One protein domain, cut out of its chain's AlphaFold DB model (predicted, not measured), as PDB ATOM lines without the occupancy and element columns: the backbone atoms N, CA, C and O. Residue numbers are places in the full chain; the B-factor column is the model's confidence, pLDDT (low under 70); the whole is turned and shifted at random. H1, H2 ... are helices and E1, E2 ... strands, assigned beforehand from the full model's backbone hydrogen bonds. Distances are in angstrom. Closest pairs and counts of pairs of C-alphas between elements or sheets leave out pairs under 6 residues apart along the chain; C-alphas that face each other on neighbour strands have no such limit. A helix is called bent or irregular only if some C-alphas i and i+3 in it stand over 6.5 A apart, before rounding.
ATOM      1  N   ASN A  52     134.185 145.681 178.474       88.38
ATOM      2  CA  ASN A  52     134.900 144.808 177.547       88.38
ATOM      3  C   ASN A  52     135.131 143.463 178.234       88.38
ATOM      4  O   ASN A  52     136.148 143.261 178.899       88.38
ATOM      5  N   VAL A  53     134.117 142.604 178.138       90.00
ATOM      6  CA  VAL A  53     134.061 141.331 178.857       90.00
ATOM      7  C   VAL A  53     135.096 140.354 178.306       90.00
ATOM      8  O   VAL A  53     135.262 140.226 177.092       90.00
ATOM      9  N   ILE A  54     135.757 139.664 179.229       88.81
ATOM     10  CA  ILE A  54     136.705 138.581 179.004       88.81
ATOM     11  C   ILE A  54     136.110 137.319 179.617       88.81
ATOM     12  O   ILE A  54     135.688 137.339 180.777       88.81
ATOM     13  N   VAL A  55     136.112 136.233 178.852       88.75
ATOM     14  CA  VAL A  55     135.697 134.902 179.291       88.75
ATOM     15  C   VAL A  55     136.868 133.945 179.100       88.75
ATOM     16  O   VAL A  55     137.287 133.680 177.976       88.75
ATOM     17  N   CYS A  56     137.414 133.435 180.200       84.25
ATOM     18  CA  CYS A  56     138.551 132.517 180.184       84.25
ATOM     19  C   CYS A  56     138.124 131.149 180.710       84.25
ATOM     20  O   CYS A  56     137.556 131.053 181.798       84.25
ATOM     21  N   ASN A  57     138.437 130.084 179.974       81.75
ATOM     22  CA  ASN A  57     138.211 128.716 180.429       81.75
ATOM     23  C   ASN A  57     139.515 128.154 180.987       81.75
ATOM     24  O   ASN A  57     140.476 127.952 180.250       81.75
ATOM     25  N   THR A  58     139.551 127.898 182.292       71.00
ATOM     26  CA  THR A  58     140.724 127.313 182.949       71.00
ATOM     27  C   THR A  58     140.439 125.895 183.405       71.00
ATOM     28  O   THR A  58     139.333 125.575 183.839       71.00
ATOM     29  N   ALA A  59     141.464 125.045 183.348       66.12
ATOM     30  CA  ALA A  59     141.365 123.658 183.797       66.12
ATOM     31  C   ALA A  59     141.045 123.537 185.300       66.12
ATOM     32  O   ALA A  59     140.465 122.542 185.721       66.12
ATOM     33  N   VAL A  60     141.424 124.543 186.099       63.91
ATOM     34  CA  VAL A  60     141.355 124.496 187.568       63.91
ATOM     35  C   VAL A  60     140.118 125.210 188.119       63.91
ATOM     36  O   VAL A  60     139.476 124.689 189.025       63.91
ATOM     37  N   ALA A  61     139.762 126.381 187.583       65.56
ATOM     38  CA  ALA A  61     138.684 127.218 188.122       65.56
ATOM     39  C   ALA A  61     137.422 127.251 187.240       65.56
ATOM     40  O   ALA A  61     136.453 127.931 187.574       65.56
ATOM     41  N   GLY A  62     137.409 126.518 186.122       74.75
ATOM     42  CA  GLY A  62     136.309 126.547 185.162       74.75
ATOM     43  C   GLY A  62     136.267 127.861 184.379       74.75
ATOM     44  O   GLY A  62     137.309 128.443 184.060       74.75
ATOM     45  N   THR A  63     135.058 128.310 184.036       81.56
ATOM     46  CA  THR A  63     134.840 129.552 183.287       81.56
ATOM     47  C   THR A  63     134.893 130.760 184.213       81.56
ATOM     48  O   THR A  63     134.111 130.874 185.157       81.56
ATOM     49  N   MET A  64     135.787 131.693 183.904       79.62
ATOM     50  CA  MET A  64     135.986 132.928 184.652       79.62
ATOM     51  C   MET A  64     135.616 134.136 183.807       79.62
ATOM     52  O   MET A  64     135.864 134.166 182.600       79.62
ATOM     53  N   TYR A  65     135.053 135.144 184.469       82.88
ATOM     54  CA  TYR A  65     134.597 136.383 183.851       82.88
ATOM     55  C   TYR A  65     135.371 137.561 184.428       82.88
ATOM     56  O   TYR A  65     135.551 137.663 185.642       82.88
ATOM     57  N   SER A  66     135.811 138.467 183.563       85.75
ATOM     58  CA  SER A  66     136.421 139.731 183.975       85.75
ATOM     59  C   SER A  66     136.139 140.837 182.963       85.75
ATOM     60  O   SER A  66     135.623 140.590 181.874       85.75
ATOM     61  N   ASP A  67     136.463 142.071 183.329       88.31
ATOM     62  CA  ASP A  67     136.445 143.225 182.436       88.31
ATOM     63  C   ASP A  67     137.889 143.655 182.166       88.31
ATOM     64  O   ASP A  67     138.677 143.871 183.092       88.31
ATOM     65  N   MET A  68     138.234 143.849 180.894       90.31
ATOM     66  CA  MET A  68     139.548 144.351 180.486       90.31
ATOM     67  C   MET A  68     139.906 145.683 181.169       90.31
ATOM     68  O   MET A  68     141.080 146.000 181.354       90.31
ATOM     69  N   ARG A  69     138.918 146.488 181.578       90.44
ATOM     70  CA  ARG A  69     139.137 147.713 182.360       90.44
ATOM     71  C   ARG A  69     139.739 147.430 183.731       90.44
ATOM     72  O   ARG A  69     140.594 148.197 184.161       90.44
ATOM     73  N   ASP A  70     139.323 146.359 184.395       90.00
ATOM     74  CA  ASP A  70     139.820 146.009 185.726       90.00
ATOM     75  C   ASP A  70     141.242 145.435 185.635       90.00
ATOM     76  O   ASP A  70     142.114 145.850 186.397       90.00
ATOM     77  N   ILE A  71     141.531 144.641 184.597       91.88
ATOM     78  CA  ILE A  71     142.902 144.219 184.258       91.88
ATOM     79  C   ILE A  71     143.795 145.429 183.963       91.88
ATOM     80  O   ILE A  71     144.879 145.580 184.522       91.88
ATOM     81  N   ASN A  72     143.328 146.358 183.129       94.38
ATOM     82  CA  ASN A  72     144.092 147.558 182.799       94.38
ATOM     83  C   ASN A  72     144.395 148.428 184.028       94.38
ATOM     84  O   ASN A  72     145.435 149.090 184.045       94.38
ATOM     85  N   LYS A  73     143.514 148.450 185.037       93.81
ATOM     86  CA  LYS A  73     143.755 149.158 186.301       93.81
ATOM     87  C   LYS A  73     144.891 148.512 187.091       93.81
ATOM     88  O   LYS A  73     145.827 149.227 187.435       93.81
ATOM     89  N   VAL A  74     144.848 147.194 187.313       95.12
ATOM     90  CA  VAL A  74     145.908 146.491 188.066       95.12
ATOM     91  C   VAL A  74     147.257 146.561 187.357       95.12
ATOM     92  O   VAL A  74     148.257 146.851 188.000       95.12
ATOM     93  N   VAL A  75     147.282 146.420 186.027       96.94
ATOM     94  CA  VAL A  75     148.517 146.553 185.235       96.94
ATOM     95  C   VAL A  75     149.075 147.969 185.335       96.94
ATOM     96  O   VAL A  75     150.271 148.154 185.539       96.94
ATOM     97  N   THR A  76     148.217 148.985 185.195       97.38
ATOM     98  CA  THR A  76     148.662 150.384 185.281       97.38
ATOM     99  C   THR A  76     149.256 150.674 186.654       97.38
ATOM    100  O   THR A  76     150.332 151.258 186.718       97.38
ATOM    101  N   TYR A  77     148.591 150.235 187.722       97.44
ATOM    102  CA  TYR A  77     149.073 150.411 189.087       97.44
ATOM    103  C   TYR A  77     150.405 149.692 189.321       97.44
ATOM    104  O   TYR A  77     151.353 150.323 189.771       97.44
ATOM    105  N   ALA A  78     150.519 148.415 188.939       97.56
ATOM    106  CA  ALA A  78     151.745 147.636 189.123       97.56
ATOM    107  C   ALA A  78     152.966 148.286 188.456       97.56
ATOM    108  O   ALA A  78     154.043 148.342 189.043       97.56
ATOM    109  N   VAL A  79     152.781 148.819 187.243       97.44
ATOM    110  CA  VAL A  79     153.844 149.504 186.497       97.44
ATOM    111  C   VAL A  79     154.171 150.876 187.093       97.44
ATOM    112  O   VAL A  79     155.335 151.251 187.128       97.44
ATOM    113  N   GLN A  80     153.168 151.640 187.537       97.44
ATOM    114  CA  GLN A  80     153.375 152.992 188.074       97.44
ATOM    115  C   GLN A  80     153.991 152.996 189.474       97.44
ATOM    116  O   GLN A  80     154.837 153.835 189.757       97.44
ATOM    117  N   GLU A  81     153.575 152.063 190.328       97.62
ATOM    118  CA  GLU A  81     154.065 151.943 191.705       97.62
ATOM    119  C   GLU A  81     155.289 151.022 191.814       97.62
ATOM    120  O   GLU A  81     155.826 150.833 192.902       97.62
ATOM    121  N   HIS A  82     155.737 150.442 190.694       97.25
ATOM    122  CA  HIS A  82     156.871 149.519 190.633       97.25
ATOM    123  C   HIS A  82     156.740 148.345 191.619       97.25
ATOM    124  O   HIS A  82     157.701 147.970 192.296       97.25
ATOM    125  N   VAL A  83     155.545 147.745 191.691       97.50
ATOM    126  CA  VAL A  83     155.248 146.625 192.597       97.50
ATOM    127  C   VAL A  83     155.136 145.293 191.851       97.50
ATOM    128  O   VAL A  83     154.640 145.256 190.723       97.50
ATOM    129  N   PRO A  84     155.545 144.173 192.479       96.94
ATOM    130  CA  PRO A  84     155.533 142.865 191.833       96.94
ATOM    131  C   PRO A  84     154.144 142.248 191.720       96.94
ATOM    132  O   PRO A  84     153.942 141.323 190.939       96.94
ATOM    133  N   CYS A  85     153.181 142.722 192.509       96.06
ATOM    134  CA  CYS A  85     151.820 142.223 192.463       96.06
ATOM    135  C   CYS A  85     150.835 143.323 192.831       96.06
ATOM    136  O   CYS A  85     151.021 144.034 193.821       96.06
ATOM    137  N   ALA A  86     149.775 143.431 192.038       95.00
ATOM    138  CA  ALA A  86     148.658 144.323 192.286       95.00
ATOM    139  C   ALA A  86     147.340 143.576 192.109       95.00
ATOM    140  O   ALA A  86     147.230 142.693 191.257       95.00
ATOM    141  N   TYR A  87     146.324 143.959 192.869       91.88
ATOM    142  CA  TYR A  87     144.996 143.381 192.753       91.88
ATOM    143  C   TYR A  87     143.904 144.448 192.805       91.88
ATOM    144  O   TYR A  87     144.073 145.545 193.343       91.88
ATOM    145  N   PHE A  88     142.778 144.129 192.180       89.25
ATOM    146  CA  PHE A  88     141.568 144.932 192.193       89.25
ATOM    147  C   PHE A  88     140.377 144.013 191.963       89.25
ATOM    148  O   PHE A  88     140.317 143.309 190.949       89.25
ATOM    149  N   ARG A  89     139.405 144.040 192.882       83.19
ATOM    150  CA  ARG A  89     138.253 143.131 192.864       83.19
ATOM    151  C   ARG A  89     138.713 141.668 192.803       83.19
ATOM    152  O   ARG A  89     139.449 141.212 193.669       83.19
ATOM    153  N   SER A  90     138.289 140.937 191.776       78.81
ATOM    154  CA  SER A  90     138.623 139.537 191.534       78.81
ATOM    155  C   SER A  90     139.819 139.350 190.600       78.81
ATOM    156  O   SER A  90     140.040 138.237 190.143       78.81
ATOM    157  N   VAL A  91     140.586 140.396 190.280       86.62
ATOM    158  CA  VAL A  91     141.735 140.308 189.371       86.62
ATOM    159  C   VAL A  91     143.018 140.589 190.133       86.62
ATOM    160  O   VAL A  91     143.119 141.609 190.815       86.62
ATOM    161  N   LEU A  92     144.014 139.726 189.954       90.56
ATOM    162  CA  LEU A  92     145.395 139.980 190.348       90.56
ATOM    163  C   LEU A  92     146.290 140.024 189.107       90.56
ATOM    164  O   LEU A  92     146.058 139.314 188.128       90.56
ATOM    165  N   PHE A  93     147.333 140.837 189.166       94.75
ATOM    166  CA  PHE A  93     148.408 140.887 188.189       94.75
ATOM    167  C   PHE A  93     149.729 140.715 188.924       94.75
ATOM    168  O   PHE A  93     149.989 141.444 189.879       94.75
ATOM    169  N   ILE A  94     150.537 139.755 188.484       95.12
ATOM    170  CA  ILE A  94     151.833 139.437 189.080       95.12
ATOM    171  C   ILE A  94     152.931 139.516 188.026       95.12
ATOM    172  O   ILE A  94     152.738 139.075 186.893       95.12
ATOM    173  N   VAL A  95     154.077 140.058 188.420       95.75
ATOM    174  CA  VAL A  95     155.285 140.198 187.609       95.75
ATOM    175  C   VAL A  95     156.409 139.424 188.286       95.75
ATOM    176  O   VAL A  95     156.596 139.484 189.504       95.75
ATOM    177  N   TYR A  96     157.138 138.648 187.495       94.31
ATOM    178  CA  TYR A  96     158.182 137.771 188.001       94.31
ATOM    179  C   TYR A  96     159.314 137.600 186.996       94.31
ATOM    180  O   TYR A  96     159.135 137.749 185.788       94.31
ATOM    181  N   ASP A  97     160.485 137.259 187.513       92.75
ATOM    182  CA  ASP A  97     161.642 136.853 186.729       92.75
ATOM    183  C   ASP A  97     161.808 135.327 186.806       92.75
ATOM    184  O   ASP A  97     161.678 134.737 187.880       92.75
ATOM    185  N   TRP A  98     162.069 134.696 185.658       85.75
ATOM    186  CA  TRP A  98     162.413 133.271 185.534       85.75
ATOM    187  C   TRP A  98     163.882 133.077 185.096       85.75
ATOM    188  O   TRP A  98     164.350 131.955 184.951       85.75
ATOM    189  N   SER A  99     164.655 134.138 184.864       85.19
ATOM    190  CA  SER A  99     165.983 134.078 184.232       85.19
ATOM    191  C   SER A  99     166.980 133.132 184.918       85.19
ATOM    192  O   SER A  99     167.830 132.540 184.251       85.19
ATOM    193  N   THR A 100     166.855 132.939 186.231       80.69
ATOM    194  CA  THR A 100     167.734 132.094 187.054       80.69
ATOM    195  C   THR A 100     167.272 130.640 187.178       80.69
ATOM    196  O   THR A 100     167.970 129.832 187.787       80.69
ATOM    197  N   GLY A 101     166.120 130.288 186.602       79.62
ATOM    198  CA  GLY A 101     165.486 128.975 186.759       79.62
ATOM    199  C   GLY A 101     164.525 128.875 187.947       79.62
ATOM    200  O   GLY A 101     163.763 127.914 188.005       79.62
ATOM    201  N   ASP A 102     164.499 129.883 188.824       86.00
ATOM    202  CA  ASP A 102     163.543 130.013 189.925       86.00
ATOM    203  C   ASP A 102     162.660 131.248 189.729       86.00
ATOM    204  O   ASP A 102     163.154 132.318 189.378       86.00
ATOM    205  N   ILE A 103     161.360 131.127 190.022       89.69
ATOM    206  CA  ILE A 103     160.437 132.269 189.972       89.69
ATOM    207  C   ILE A 103     160.736 133.226 191.126       89.69
ATOM    208  O   ILE A 103     160.511 132.874 192.293       89.69
ATOM    209  N   GLN A 104     161.168 134.441 190.796       92.44
ATOM    210  CA  GLN A 104     161.388 135.532 191.746       92.44
ATOM    211  C   GLN A 104     160.409 136.685 191.493       92.44
ATOM    212  O   GLN A 104     160.165 137.018 190.334       92.44
ATOM    213  N   PRO A 105     159.845 137.318 192.541       94.50
ATOM    214  CA  PRO A 105     159.033 138.515 192.359       94.50
ATOM    215  C   PRO A 105     159.883 139.629 191.741       94.50
ATOM    216  O   PRO A 105     160.999 139.890 192.187       94.50
ATOM    217  N   ALA A 106     159.343 140.297 190.729       95.75
ATOM    218  CA  ALA A 106     160.013 141.384 190.024       95.75
ATOM    219  C   ALA A 106     159.013 142.499 189.724       95.75
ATOM    220  O   ALA A 106     157.815 142.278 189.795       95.75
ATOM    221  N   ALA A 107     159.482 143.690 189.371       96.62
ATOM    222  CA  ALA A 107     158.618 144.801 188.987       96.62
ATOM    223  C   ALA A 107     159.141 145.457 187.712       96.62
ATOM    224  O   ALA A 107     160.352 145.534 187.512       96.62
ATOM    225  N   PHE A 108     158.229 145.961 186.881       95.75
ATOM    226  CA  PHE A 108     158.595 146.787 185.732       95.75
ATOM    227  C   PHE A 108     159.224 148.089 186.219       95.75
ATOM    228  O   PHE A 108     158.623 148.788 187.032       95.75
ATOM    229  N   GLN A 109     160.410 148.423 185.721       95.38
ATOM    230  CA  GLN A 109     161.121 149.655 186.085       95.38
ATOM    231  C   GLN A 109     161.199 150.644 184.917       95.38
ATOM    232  O   GLN A 109     161.285 151.853 185.127       95.38
ATOM    233  N   TYR A 110     161.146 150.142 183.681       93.19
ATOM    234  CA  TYR A 110     161.420 150.924 182.472       93.19
ATOM    235  C   TYR A 110     160.276 150.878 181.456       93.19
ATOM    236  O   TYR A 110     160.154 151.764 180.608       93.19
ATOM    237  N   SER A 111     159.422 149.862 181.540       92.00
ATOM    238  CA  SER A 111     158.289 149.672 180.640       92.00
ATOM    239  C   SER A 111     157.176 150.667 180.935       92.00
ATOM    240  O   SER A 111     156.809 150.905 182.084       92.00
ATOM    241  N   SER A 112     156.572 151.227 179.886       93.19
ATOM    242  CA  SER A 112     155.411 152.091 180.068       93.19
ATOM    243  C   SER A 112     154.157 151.258 180.343       93.19
ATOM    244  O   SER A 112     153.936 150.212 179.729       93.19
ATOM    245  N   ALA A 113     153.251 151.767 181.183       94.38
ATOM    246  CA  ALA A 113     151.972 151.097 181.430       94.38
ATOM    247  C   ALA A 113     151.172 150.869 180.133       94.38
ATOM    248  O   ALA A 113     150.374 149.941 180.045       94.38
ATOM    249  N   LYS A 114     151.356 151.719 179.113       92.94
ATOM    250  CA  LYS A 114     150.707 151.560 177.806       92.94
ATOM    251  C   LYS A 114     151.202 150.307 177.082       92.94
ATOM    252  O   LYS A 114     150.372 149.584 176.530       92.94
ATOM    253  N   ASP A 115     152.507 150.074 177.084       91.88
ATOM    254  CA  ASP A 115     153.119 148.948 176.379       91.88
ATOM    255  C   ASP A 115     152.801 147.635 177.092       91.88
ATOM    256  O   ASP A 115     152.293 146.709 176.459       91.88
ATOM    257  N   VAL A 116     152.933 147.607 178.425       93.44
ATOM    258  CA  VAL A 116     152.568 146.433 179.236       93.44
ATOM    259  C   VAL A 116     151.084 146.094 179.067       93.44
ATOM    260  O   VAL A 116     150.744 144.942 178.818       93.44
ATOM    261  N   LYS A 117     150.173 147.081 179.085       94.62
ATOM    262  CA  LYS A 117     148.743 146.833 178.809       94.62
ATOM    263  C   LYS A 117     148.488 146.259 177.419       94.62
ATOM    264  O   LYS A 117     147.587 145.441 177.260       94.62
ATOM    265  N   ASN A 118     149.236 146.690 176.402       93.19
ATOM    266  CA  ASN A 118     149.088 146.128 175.063       93.19
ATOM    267  C   ASN A 118     149.560 144.671 175.011       93.19
ATOM    268  O   ASN A 118     148.876 143.843 174.411       93.19
ATOM    269  N   GLN A 119     150.674 144.359 175.676       91.25
ATOM    270  CA  GLN A 119     151.211 143.004 175.769       91.25
ATOM    271  C   GLN A 119     150.264 142.071 176.536       91.25
ATOM    272  O   GLN A 119     149.909 141.015 176.020       91.25
ATOM    273  N   VAL A 120     149.784 142.496 177.710       92.88
ATOM    274  CA  VAL A 120     148.786 141.766 178.510       92.88
ATOM    275  C   VAL A 120     147.500 141.565 177.711       92.88
ATOM    276  O   VAL A 120     146.989 140.454 177.637       92.88
ATOM    277  N   GLY A 121     146.998 142.615 177.058       92.38
ATOM    278  CA  GLY A 121     145.804 142.529 176.221       92.38
ATOM    279  C   GLY A 121     145.958 141.553 175.051       92.38
ATOM    280  O   GLY A 121     145.028 140.808 174.763       92.38
ATOM    281  N   SER A 122     147.128 141.524 174.405       91.12
ATOM    282  CA  SER A 122     147.430 140.545 173.353       91.12
ATOM    283  C   SER A 122     147.464 139.122 173.908       91.12
ATOM    284  O   SER A 122     146.839 138.249 173.325       91.12
ATOM    285  N   TRP A 123     148.138 138.905 175.040       90.25
ATOM    286  CA  TRP A 123     148.214 137.590 175.680       90.25
ATOM    287  C   TRP A 123     146.828 137.070 176.105       90.25
ATOM    288  O   TRP A 123     146.521 135.899 175.899       90.25
ATOM    289  N   ILE A 124     145.947 137.941 176.612       91.25
ATOM    290  CA  ILE A 124     144.560 137.570 176.939       91.25
ATOM    291  C   ILE A 124     143.775 137.189 175.684       91.25
ATOM    292  O   ILE A 124     143.031 136.215 175.726       91.25
ATOM    293  N   ASN A 125     143.926 137.923 174.574       91.38
ATOM    294  CA  ASN A 125     143.246 137.564 173.325       91.38
ATOM    295  C   ASN A 125     143.642 136.162 172.829       91.38
ATOM    296  O   ASN A 125     142.834 135.507 172.180       91.38
ATOM    297  N   ASP A 126     144.878 135.732 173.096       89.56
ATOM    298  CA  ASP A 126     145.385 134.432 172.650       89.56
ATOM    299  C   ASP A 126     144.828 133.273 173.506       89.56
ATOM    300  O   ASP A 126     144.728 132.145 173.024       89.56
ATOM    301  N   GLY A 127     144.457 133.540 174.768       85.88
ATOM    302  CA  GLY A 127     144.010 132.523 175.731       85.88
ATOM    303  C   GLY A 127     142.531 132.574 176.135       85.88
ATOM    304  O   GLY A 127     142.054 131.643 176.786       85.88
ATOM    305  N   CYS A 128     141.804 133.640 175.796       89.00
ATOM    306  CA  CYS A 128     140.438 133.886 176.264       89.00
ATOM    307  C   CYS A 128     139.543 134.501 175.182       89.00
ATOM    308  O   CYS A 128     140.007 135.201 174.282       89.00
ATOM    309  N   ASP A 129     138.228 134.334 175.335       91.38
ATOM    310  CA  ASP A 129     137.238 135.006 174.498       91.38
ATOM    311  C   ASP A 129     137.039 136.449 174.988       91.38
ATOM    312  O   ASP A 129     136.575 136.691 176.105       91.38
ATOM    313  N   VAL A 130     137.388 137.429 174.150       91.44
ATOM    314  CA  VAL A 130     137.284 138.862 174.469       91.44
ATOM    315  C   VAL A 130     136.260 139.525 173.556       91.44
ATOM    316  O   VAL A 130     136.386 139.464 172.333       91.44
ATOM    317  N   ALA A 131     135.275 140.216 174.135       91.62
ATOM    318  CA  ALA A 131     134.207 140.871 173.372       91.62
ATOM    319  C   ALA A 131     134.745 141.894 172.354       91.62
ATOM    320  O   ALA A 131     134.273 141.968 171.219       91.62
ATOM    321  N   HIS A 132     135.758 142.669 172.750       91.31
ATOM    322  CA  HIS A 132     136.482 143.596 171.884       91.31
ATOM    323  C   HIS A 132     137.994 143.349 172.020       91.31
ATOM    324  O   HIS A 132     138.631 143.928 172.911       91.31
ATOM    325  N   PRO A 133     138.580 142.492 171.165       90.88
ATOM    326  CA  PRO A 133     139.988 142.125 171.251       90.88
ATOM    327  C   PRO A 133     140.922 143.331 171.138       90.88
ATOM    328  O   PRO A 133     140.719 144.243 170.327       90.88
ATOM    329  N   VAL A 134     141.986 143.329 171.941       89.88
ATOM    330  CA  VAL A 134     143.003 144.387 171.899       89.88
ATOM    331  C   VAL A 134     143.818 144.254 170.615       89.88
ATOM    332  O   VAL A 134     144.436 143.225 170.368       89.88
ATOM    333  N   LYS A 135     143.871 145.303 169.789       89.88
ATOM    334  CA  LYS A 135     144.757 145.304 168.618       89.88
ATOM    335  C   LYS A 135     146.213 145.335 169.081       89.88
ATOM    336  O   LYS A 135     146.622 146.270 169.778       89.88
ATOM    337  N   ARG A 136     146.994 144.332 168.677       83.81
ATOM    338  CA  ARG A 136     148.431 144.282 168.952       83.81
ATOM    339  C   ARG A 136     149.113 145.500 168.333       83.81
ATOM    340  O   ARG A 136     148.858 145.851 167.179       83.81
ATOM    341  N   ASN A 137     149.937 146.179 169.120       83.06
ATOM    342  CA  ASN A 137     150.749 147.270 168.620       83.06
ATOM    343  C   ASN A 137     151.944 146.667 167.874       83.06
ATOM    344  O   ASN A 137     152.801 146.038 168.485       83.06
ATOM    345  N   ASN A 138     151.996 146.858 166.557       75.44
ATOM    346  CA  ASN A 138     153.086 146.350 165.717       75.44
ATOM    347  C   ASN A 138     154.291 147.300 165.670       75.44
ATOM    348  O   ASN A 138     155.223 147.072 164.903       75.44
ATOM    349  N   LYS A 139     154.261 148.400 166.432       80.88
ATOM    350  CA  LYS A 139     155.403 149.302 166.526       80.88
ATOM    351  C   LYS A 139     156.547 148.586 167.239       80.88
ATOM    352  O   LYS A 139     156.350 148.062 168.330       80.88
ATOM    353  N   GLU A 140     157.728 148.622 166.637       76.25
ATOM    354  CA  GLU A 140     158.957 148.148 167.265       76.25
ATOM    355  C   GLU A 140     159.212 148.948 168.553       76.25
ATOM    356  O   GLU A 140     159.263 150.184 168.538       76.25
ATOM    357  N   ILE A 141     159.274 148.234 169.675       75.00
ATOM    358  CA  ILE A 141     159.581 148.796 170.991       75.00
ATOM    359  C   ILE A 141     161.097 148.653 171.169       75.00
ATOM    360  O   ILE A 141     161.625 147.573 170.895       75.00
ATOM    361  N   PRO A 142     161.820 149.720 171.559       79.38
ATOM    362  CA  PRO A 142     163.246 149.606 171.830       79.38
ATOM    363  C   PRO A 142     163.492 148.590 172.956       79.38
ATOM    364  O   PRO A 142     162.668 148.519 173.870       79.38
ATOM    365  N   PRO A 143     164.615 147.848 172.925       85.06
ATOM    366  CA  PRO A 143     164.933 146.881 173.966       85.06
ATOM    367  C   PRO A 143     164.910 147.517 175.358       85.06
ATOM    368  O   PRO A 143     165.470 148.600 175.563       85.06
ATOM    369  N   SER A 144     164.281 146.831 176.303       87.31
ATOM    370  CA  SER A 144     164.131 147.247 177.694       87.31
ATOM    371  C   SER A 144     164.809 146.237 178.623       87.31
ATOM    372  O   SER A 144     164.744 145.033 178.372       87.31
ATOM    373  N   PRO A 145     165.413 146.669 179.747       88.50
ATOM    374  CA  PRO A 145     165.838 145.742 180.800       88.50
ATOM    375  C   PRO A 145     164.694 144.866 181.332       88.50
ATOM    376  O   PRO A 145     164.940 143.772 181.830       88.50
ATOM    377  N   ASP A 146     163.450 145.330 181.193       91.38
ATOM    378  CA  ASP A 146     162.258 144.582 181.586       91.38
ATOM    379  C   ASP A 146     161.875 143.465 180.590       91.38
ATOM    380  O   ASP A 146     160.980 142.680 180.891       91.38
ATOM    381  N   ASP A 147     162.521 143.354 179.420       86.19
ATOM    382  CA  ASP A 147     162.163 142.366 178.381       86.19
ATOM    383  C   ASP A 147     162.333 140.905 178.847       86.19
ATOM    384  O   ASP A 147     161.781 139.983 178.243       86.19
ATOM    385  N   GLY A 148     163.108 140.685 179.914       87.56
ATOM    386  CA  GLY A 148     163.269 139.383 180.565       87.56
ATOM    387  C   GLY A 148     162.168 139.036 181.570       87.56
ATOM    388  O   GLY A 148     162.085 137.885 181.996       87.56
ATOM    389  N   LEU A 149     161.324 140.001 181.947       92.50
ATOM    390  CA  LEU A 149     160.257 139.793 182.917       92.50
ATOM    391  C   LEU A 149     159.066 139.081 182.276       92.50
ATOM    392  O   LEU A 149     158.677 139.335 181.136       92.50
ATOM    393  N   ALA A 150     158.448 138.208 183.058       91.75
ATOM    394  CA  ALA A 150     157.191 137.564 182.735       91.75
ATOM    395  C   ALA A 150     156.080 138.093 183.644       91.75
ATOM    396  O   ALA A 150     156.321 138.690 184.697       91.75
ATOM    397  N   PHE A 151     154.837 137.873 183.230       92.62
ATOM    398  CA  PHE A 151     153.671 138.241 184.017       92.62
ATOM    399  C   PHE A 151     152.584 137.180 183.924       92.62
ATOM    400  O   PHE A 151     152.543 136.380 182.989       92.62
ATOM    401  N   ASN A 152     151.669 137.208 184.888       89.25
ATOM    402  CA  ASN A 152     150.448 136.418 184.855       89.25
ATOM    403  C   ASN A 152     149.274 137.242 185.403       89.25
ATOM    404  O   ASN A 152     149.461 138.140 186.228       89.25
ATOM    405  N   THR A 153     148.061 136.935 184.949       87.12
ATOM    406  CA  THR A 153     146.829 137.434 185.565       87.12
ATOM    407  C   THR A 153     146.114 136.279 186.244       87.12
ATOM    408  O   THR A 153     145.785 135.286 185.597       87.12
ATOM    409  N   GLY A 154     145.834 136.421 187.531       80.56
ATOM    410  CA  GLY A 154     145.019 135.469 188.277       80.56
ATOM    411  C   GLY A 154     143.629 136.025 188.561       80.56
ATOM    412  O   GLY A 154     143.418 137.241 188.588       80.56
ATOM    413  N   TRP A 155     142.686 135.121 188.812       78.44
ATOM    414  CA  TRP A 155     141.333 135.467 189.228       78.44
ATOM    415  C   TRP A 155     141.095 134.971 190.651       78.44
ATOM    416  O   TRP A 155     141.198 133.779 190.931       78.44
ATOM    417  N   LEU A 156     140.787 135.899 191.551       68.75
ATOM    418  CA  LEU A 156     140.491 135.627 192.953       68.75
ATOM    419  C   LEU A 156     138.986 135.372 193.112       68.75
ATOM    420  O   LEU A 156     138.171 136.164 192.635       68.75
ATOM    421  N   ASN A 157     138.609 134.288 193.794       56.62
ATOM    422  CA  ASN A 157     137.212 133.942 194.061       56.62
ATOM    423  C   ASN A 157     137.000 133.719 195.579       56.62
ATOM    424  O   ASN A 157     137.686 132.849 196.116       56.62
ATOM    425  N   PRO A 158     136.072 134.410 196.282       54.16
ATOM    426  CA  PRO A 158     135.237 135.543 195.873       54.16
ATOM    427  C   PRO A 158     135.598 136.877 196.570       54.16
ATOM    428  O   PRO A 158     135.945 136.911 197.743       54.16
ATOM    429  N   PHE A 159     135.398 137.976 195.834       46.62
ATOM    430  CA  PHE A 159     135.098 139.331 196.323       46.62
ATOM    431  C   PHE A 159     135.967 139.891 197.460       46.62
ATOM    432  O   PHE A 159     135.531 139.993 198.604       46.62
ATOM    433  N   ILE A 160     137.132 140.436 197.105       53.28
ATOM    434  CA  ILE A 160     137.592 141.623 197.828       53.28
ATOM    435  C   ILE A 160     136.804 142.801 197.239       53.28
ATOM    436  O   ILE A 160     137.052 143.211 196.103       53.28
ATOM    437  N   GLU A 161     135.796 143.299 197.961       54.06
ATOM    438  CA  GLU A 161     134.999 144.484 197.583       54.06
ATOM    439  C   GLU A 161     135.802 145.789 197.724       54.06
ATOM    440  O   GLU A 161     135.292 146.812 198.175       54.06
ATOM    441  N   ASP A 162     137.075 145.780 197.337       59.38
ATOM    442  CA  ASP A 162     137.874 146.990 197.382       59.38
ATOM    443  C   ASP A 162     137.580 147.884 196.181       59.38
ATOM    444  O   ASP A 162     137.606 147.482 195.012       59.38
ATOM    445  N   LEU A 163     137.294 149.148 196.494       68.69
ATOM    446  CA  LEU A 163     137.019 150.200 195.516       68.69
ATOM    447  C   LEU A 163     138.298 150.742 194.863       68.69
ATOM    448  O   LEU A 163     138.216 151.469 193.868       68.69
ATOM    449  N   HIS A 164     139.469 150.360 195.376       84.31
ATOM    450  CA  HIS A 164     140.769 150.844 194.928       84.31
ATOM    451  C   HIS A 164     141.718 149.695 194.598       84.31
ATOM    452  O   HIS A 164     141.661 148.631 195.208       84.31
ATOM    453  N   VAL A 165     142.586 149.927 193.613       90.31
ATOM    454  CA  VAL A 165     143.686 149.014 193.286       90.31
ATOM    455  C   VAL A 165     144.713 149.064 194.413       90.31
ATOM    456  O   VAL A 165     144.990 150.149 194.926       90.31
ATOM    457  N   GLN A 166     145.270 147.916 194.782       91.69
ATOM    458  CA  GLN A 166     146.238 147.803 195.870       91.69
ATOM    459  C   GLN A 166     147.380 146.861 195.499       91.69
ATOM    460  O   GLN A 166     147.220 145.966 194.666       91.69
ATOM    461  N   THR A 167     148.521 147.032 196.158       94.62
ATOM    462  CA  THR A 167     149.594 146.034 196.179       94.62
ATOM    463  C   THR A 167     149.108 144.770 196.881       94.62
ATOM    464  O   THR A 167     148.419 144.850 197.897       94.62
ATOM    465  N   CYS A 168     149.456 143.600 196.348       91.25
ATOM    466  CA  CYS A 168     149.094 142.335 196.985       91.25
ATOM    467  C   CYS A 168     149.735 142.217 198.376       91.25
ATOM    468  O   CYS A 168     150.916 142.534 198.519       91.25
ATOM    469  N   PRO A 169     148.996 141.709 199.376       90.62
ATOM    470  CA  PRO A 169     149.587 141.221 200.614       90.62
ATOM    471  C   PRO A 169     150.664 140.157 200.349       90.62
ATOM    472  O   PRO A 169     150.585 139.413 199.364       90.62
ATOM    473  N   ASP A 170     151.662 140.066 201.232       90.12
ATOM    474  CA  ASP A 170     152.800 139.154 201.061       90.12
ATOM    475  C   ASP A 170     152.370 137.685 200.944       90.12
ATOM    476  O   ASP A 170     152.916 136.943 200.133       90.12
ATOM    477  N   ASP A 171     151.368 137.254 201.709       88.88
ATOM    478  CA  ASP A 171     150.831 135.891 201.670       88.88
ATOM    479  C   ASP A 171     150.168 135.567 200.323       88.88
ATOM    480  O   ASP A 171     150.390 134.488 199.765       88.88
ATOM    481  N   VAL A 172     149.422 136.517 199.750       87.69
ATOM    482  CA  VAL A 172     148.831 136.390 198.409       87.69
ATOM    483  C   VAL A 172     149.926 136.312 197.346       87.69
ATOM    484  O   VAL A 172     149.859 135.459 196.456       87.69
ATOM    485  N   LEU A 173     150.955 137.162 197.447       90.69
ATOM    486  CA  LEU A 173     152.104 137.138 196.543       90.69
ATOM    487  C   LEU A 173     152.821 135.782 196.602       90.69
ATOM    488  O   LEU A 173     153.002 135.146 195.562       90.69
ATOM    489  N   GLN A 174     153.193 135.316 197.796       91.12
ATOM    490  CA  GLN A 174     153.924 134.057 197.960       91.12
ATOM    491  C   GLN A 174     153.108 132.857 197.483       91.12
ATOM    492  O   GLN A 174     153.611 132.067 196.686       91.12
ATOM    493  N   THR A 175     151.831 132.772 197.863       88.75
ATOM    494  CA  THR A 175     150.937 131.688 197.419       88.75
ATOM    495  C   THR A 175     150.811 131.662 195.895       88.75
ATOM    496  O   THR A 175     150.840 130.603 195.268       88.75
ATOM    497  N   THR A 176     150.707 132.835 195.262       87.06
ATOM    498  CA  THR A 176     150.629 132.932 193.797       87.06
ATOM    499  C   THR A 176     151.926 132.463 193.138       87.06
ATOM    500  O   THR A 176     151.878 131.688 192.183       87.06
ATOM    501  N   LEU A 177     153.085 132.878 193.657       89.69
ATOM    502  CA  LEU A 177     154.389 132.435 193.153       89.69
ATOM    503  C   LEU A 177     154.586 130.925 193.321       89.69
ATOM    504  O   LEU A 177     155.084 130.273 192.409       89.69
ATOM    505  N   GLU A 178     154.183 130.350 194.452       88.94
ATOM    506  CA  GLU A 178     154.243 128.904 194.694       88.94
ATOM    507  C   GLU A 178     153.369 128.121 193.712       88.94
ATOM    508  O   GLU A 178     153.834 127.146 193.120       88.94
ATOM    509  N   ASN A 179     152.145 128.592 193.463       85.69
ATOM    510  CA  ASN A 179     151.266 128.000 192.459       85.69
ATOM    511  C   ASN A 179     151.887 128.067 191.056       85.69
ATOM    512  O   ASN A 179     151.845 127.083 190.321       85.69
ATOM    513  N   LEU A 180     152.515 129.190 190.692       84.81
ATOM    514  CA  LEU A 180     153.228 129.315 189.418       84.81
ATOM    515  C   LEU A 180     154.420 128.353 189.328       84.81
ATOM    516  O   LEU A 180     154.612 127.724 188.289       84.81
ATOM    517  N   ARG A 181     155.190 128.178 190.410       87.00
ATOM    518  CA  ARG A 181     156.300 127.207 190.455       87.00
ATOM    519  C   ARG A 181     155.798 125.779 190.251       87.00
ATOM    520  O   ARG A 181     156.433 125.012 189.533       87.00
ATOM    521  N   ALA A 182     154.649 125.435 190.834       84.44
ATOM    522  CA  ALA A 182     154.046 124.109 190.702       84.44
ATOM    523  C   ALA A 182     153.571 123.793 189.272       84.44
ATOM    524  O   ALA A 182     153.565 122.628 188.878       84.44
ATOM    525  N   LEU A 183     153.204 124.810 188.486       76.62
ATOM    526  CA  LEU A 183     152.807 124.646 187.083       76.62
ATOM    527  C   LEU A 183     154.001 124.423 186.137       76.62
ATOM    528  O   LEU A 183     153.802 123.984 185.005       76.62
ATOM    529  N   GLY A 184     155.230 124.668 186.600       69.44
ATOM    530  CA  GLY A 184     156.434 124.581 185.778       69.44
ATOM    531  C   GLY A 184     156.601 125.774 184.824       69.44
ATOM    532  O   GLY A 184     155.787 126.701 184.824       69.44
TER     533      GLY A 184
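This is residues 52 to 184 of the 188 residues of a protein of Melampsora larici-populina (strain 98AG31 / pathotype 3-4-7) (UniProt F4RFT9). A small three-stranded sheet, E3, E4 and E5, is the middle of three layers, with helices H1 and H2 on one face and H4 across the other. A separate strand hairpin, E1 and E2, lies at the end of the sheet where E4 begins and E5 ends, and long links loop round the outside. The printed part has 133 residues, with four named helices and five named strands in the order E1, E2, H1, E3, E4, H2, H3, E5, H4; the class is mixed, helices and strands. The larger sheet runs E3, E4, E5, antiparallel throughout. The whole is compact and rounded, with a radius of gyration of the C-alphas of 14.2 A and spans of 37 by 34 by 30 A.

In the larger sheet, E3 is residues 85 to 88, E4 is residues 91 to 97 and E5 is residues 149 to 155; E4 and E5 each measure 20.4 A. E4 begins at C-alpha 91, (141.735, 140.308, 189.371). H1, residues 68 to 80, is 18.0 A long, and H2, residues 113 to 127, is 21.0 A. H4, residues 170 to 183, is 20.1 A and ends at C-alpha 183, (152.807, 124.646, 187.083). H3, residues 145 to 148, is only just irregular: C-alphas 145 and 148 are 6.9 A apart. E1, residues 53 to 58, begins at C-alpha 53, (134.061, 141.331, 178.857) and measures 16.1 A; E2, residues 62 to 67, measures 16.9 A.

E4 is the inner strand. It forms a hairpin with E3, with N 86 and O 93 at 2.9 A, and is antiparallel to E5, with N 94 and O 152 at 3.0 A. H1 is on this sheet at a height of 7.8 A, over E3 and E4 and slantwise to the strands; its closest C-alphas to E3 are Val 74 and Ala 86, 5.5 A. H4 is on the opposite face from H1, at a height of 9.6 A, and runs across the strands, at 71 degrees to E3 on the local plane. H2 touches H1, the closest C-alphas being Thr 76 and Ala 113, 5.1 A, at a steep tilt of 42 degrees, opposite ways. H2 and E5 are near each other, with 10 pairs of C-alphas within 10 A. H3 is not on the sheet. E1 and E2 form a hairpin, with N 56 and O 64 at 2.9 A; the closest C-alphas of E2 and E5 are Met 64 and Trp 155, 7.5 A. In H1, H2 and H4 every O i to N i+4 pair is within hydrogen-bond range; H3 is too short for one.

The two C-alphas farthest apart, Pro 142 and Pro 158, are 39.5 A apart. The printed part has no cut. The links E4 to H2, H2 to H3 and E5 to H4 are long. Mean pLDDT of the printed part is 86.7; residues 59 to 61, 156 to 163 and 184 are under 70.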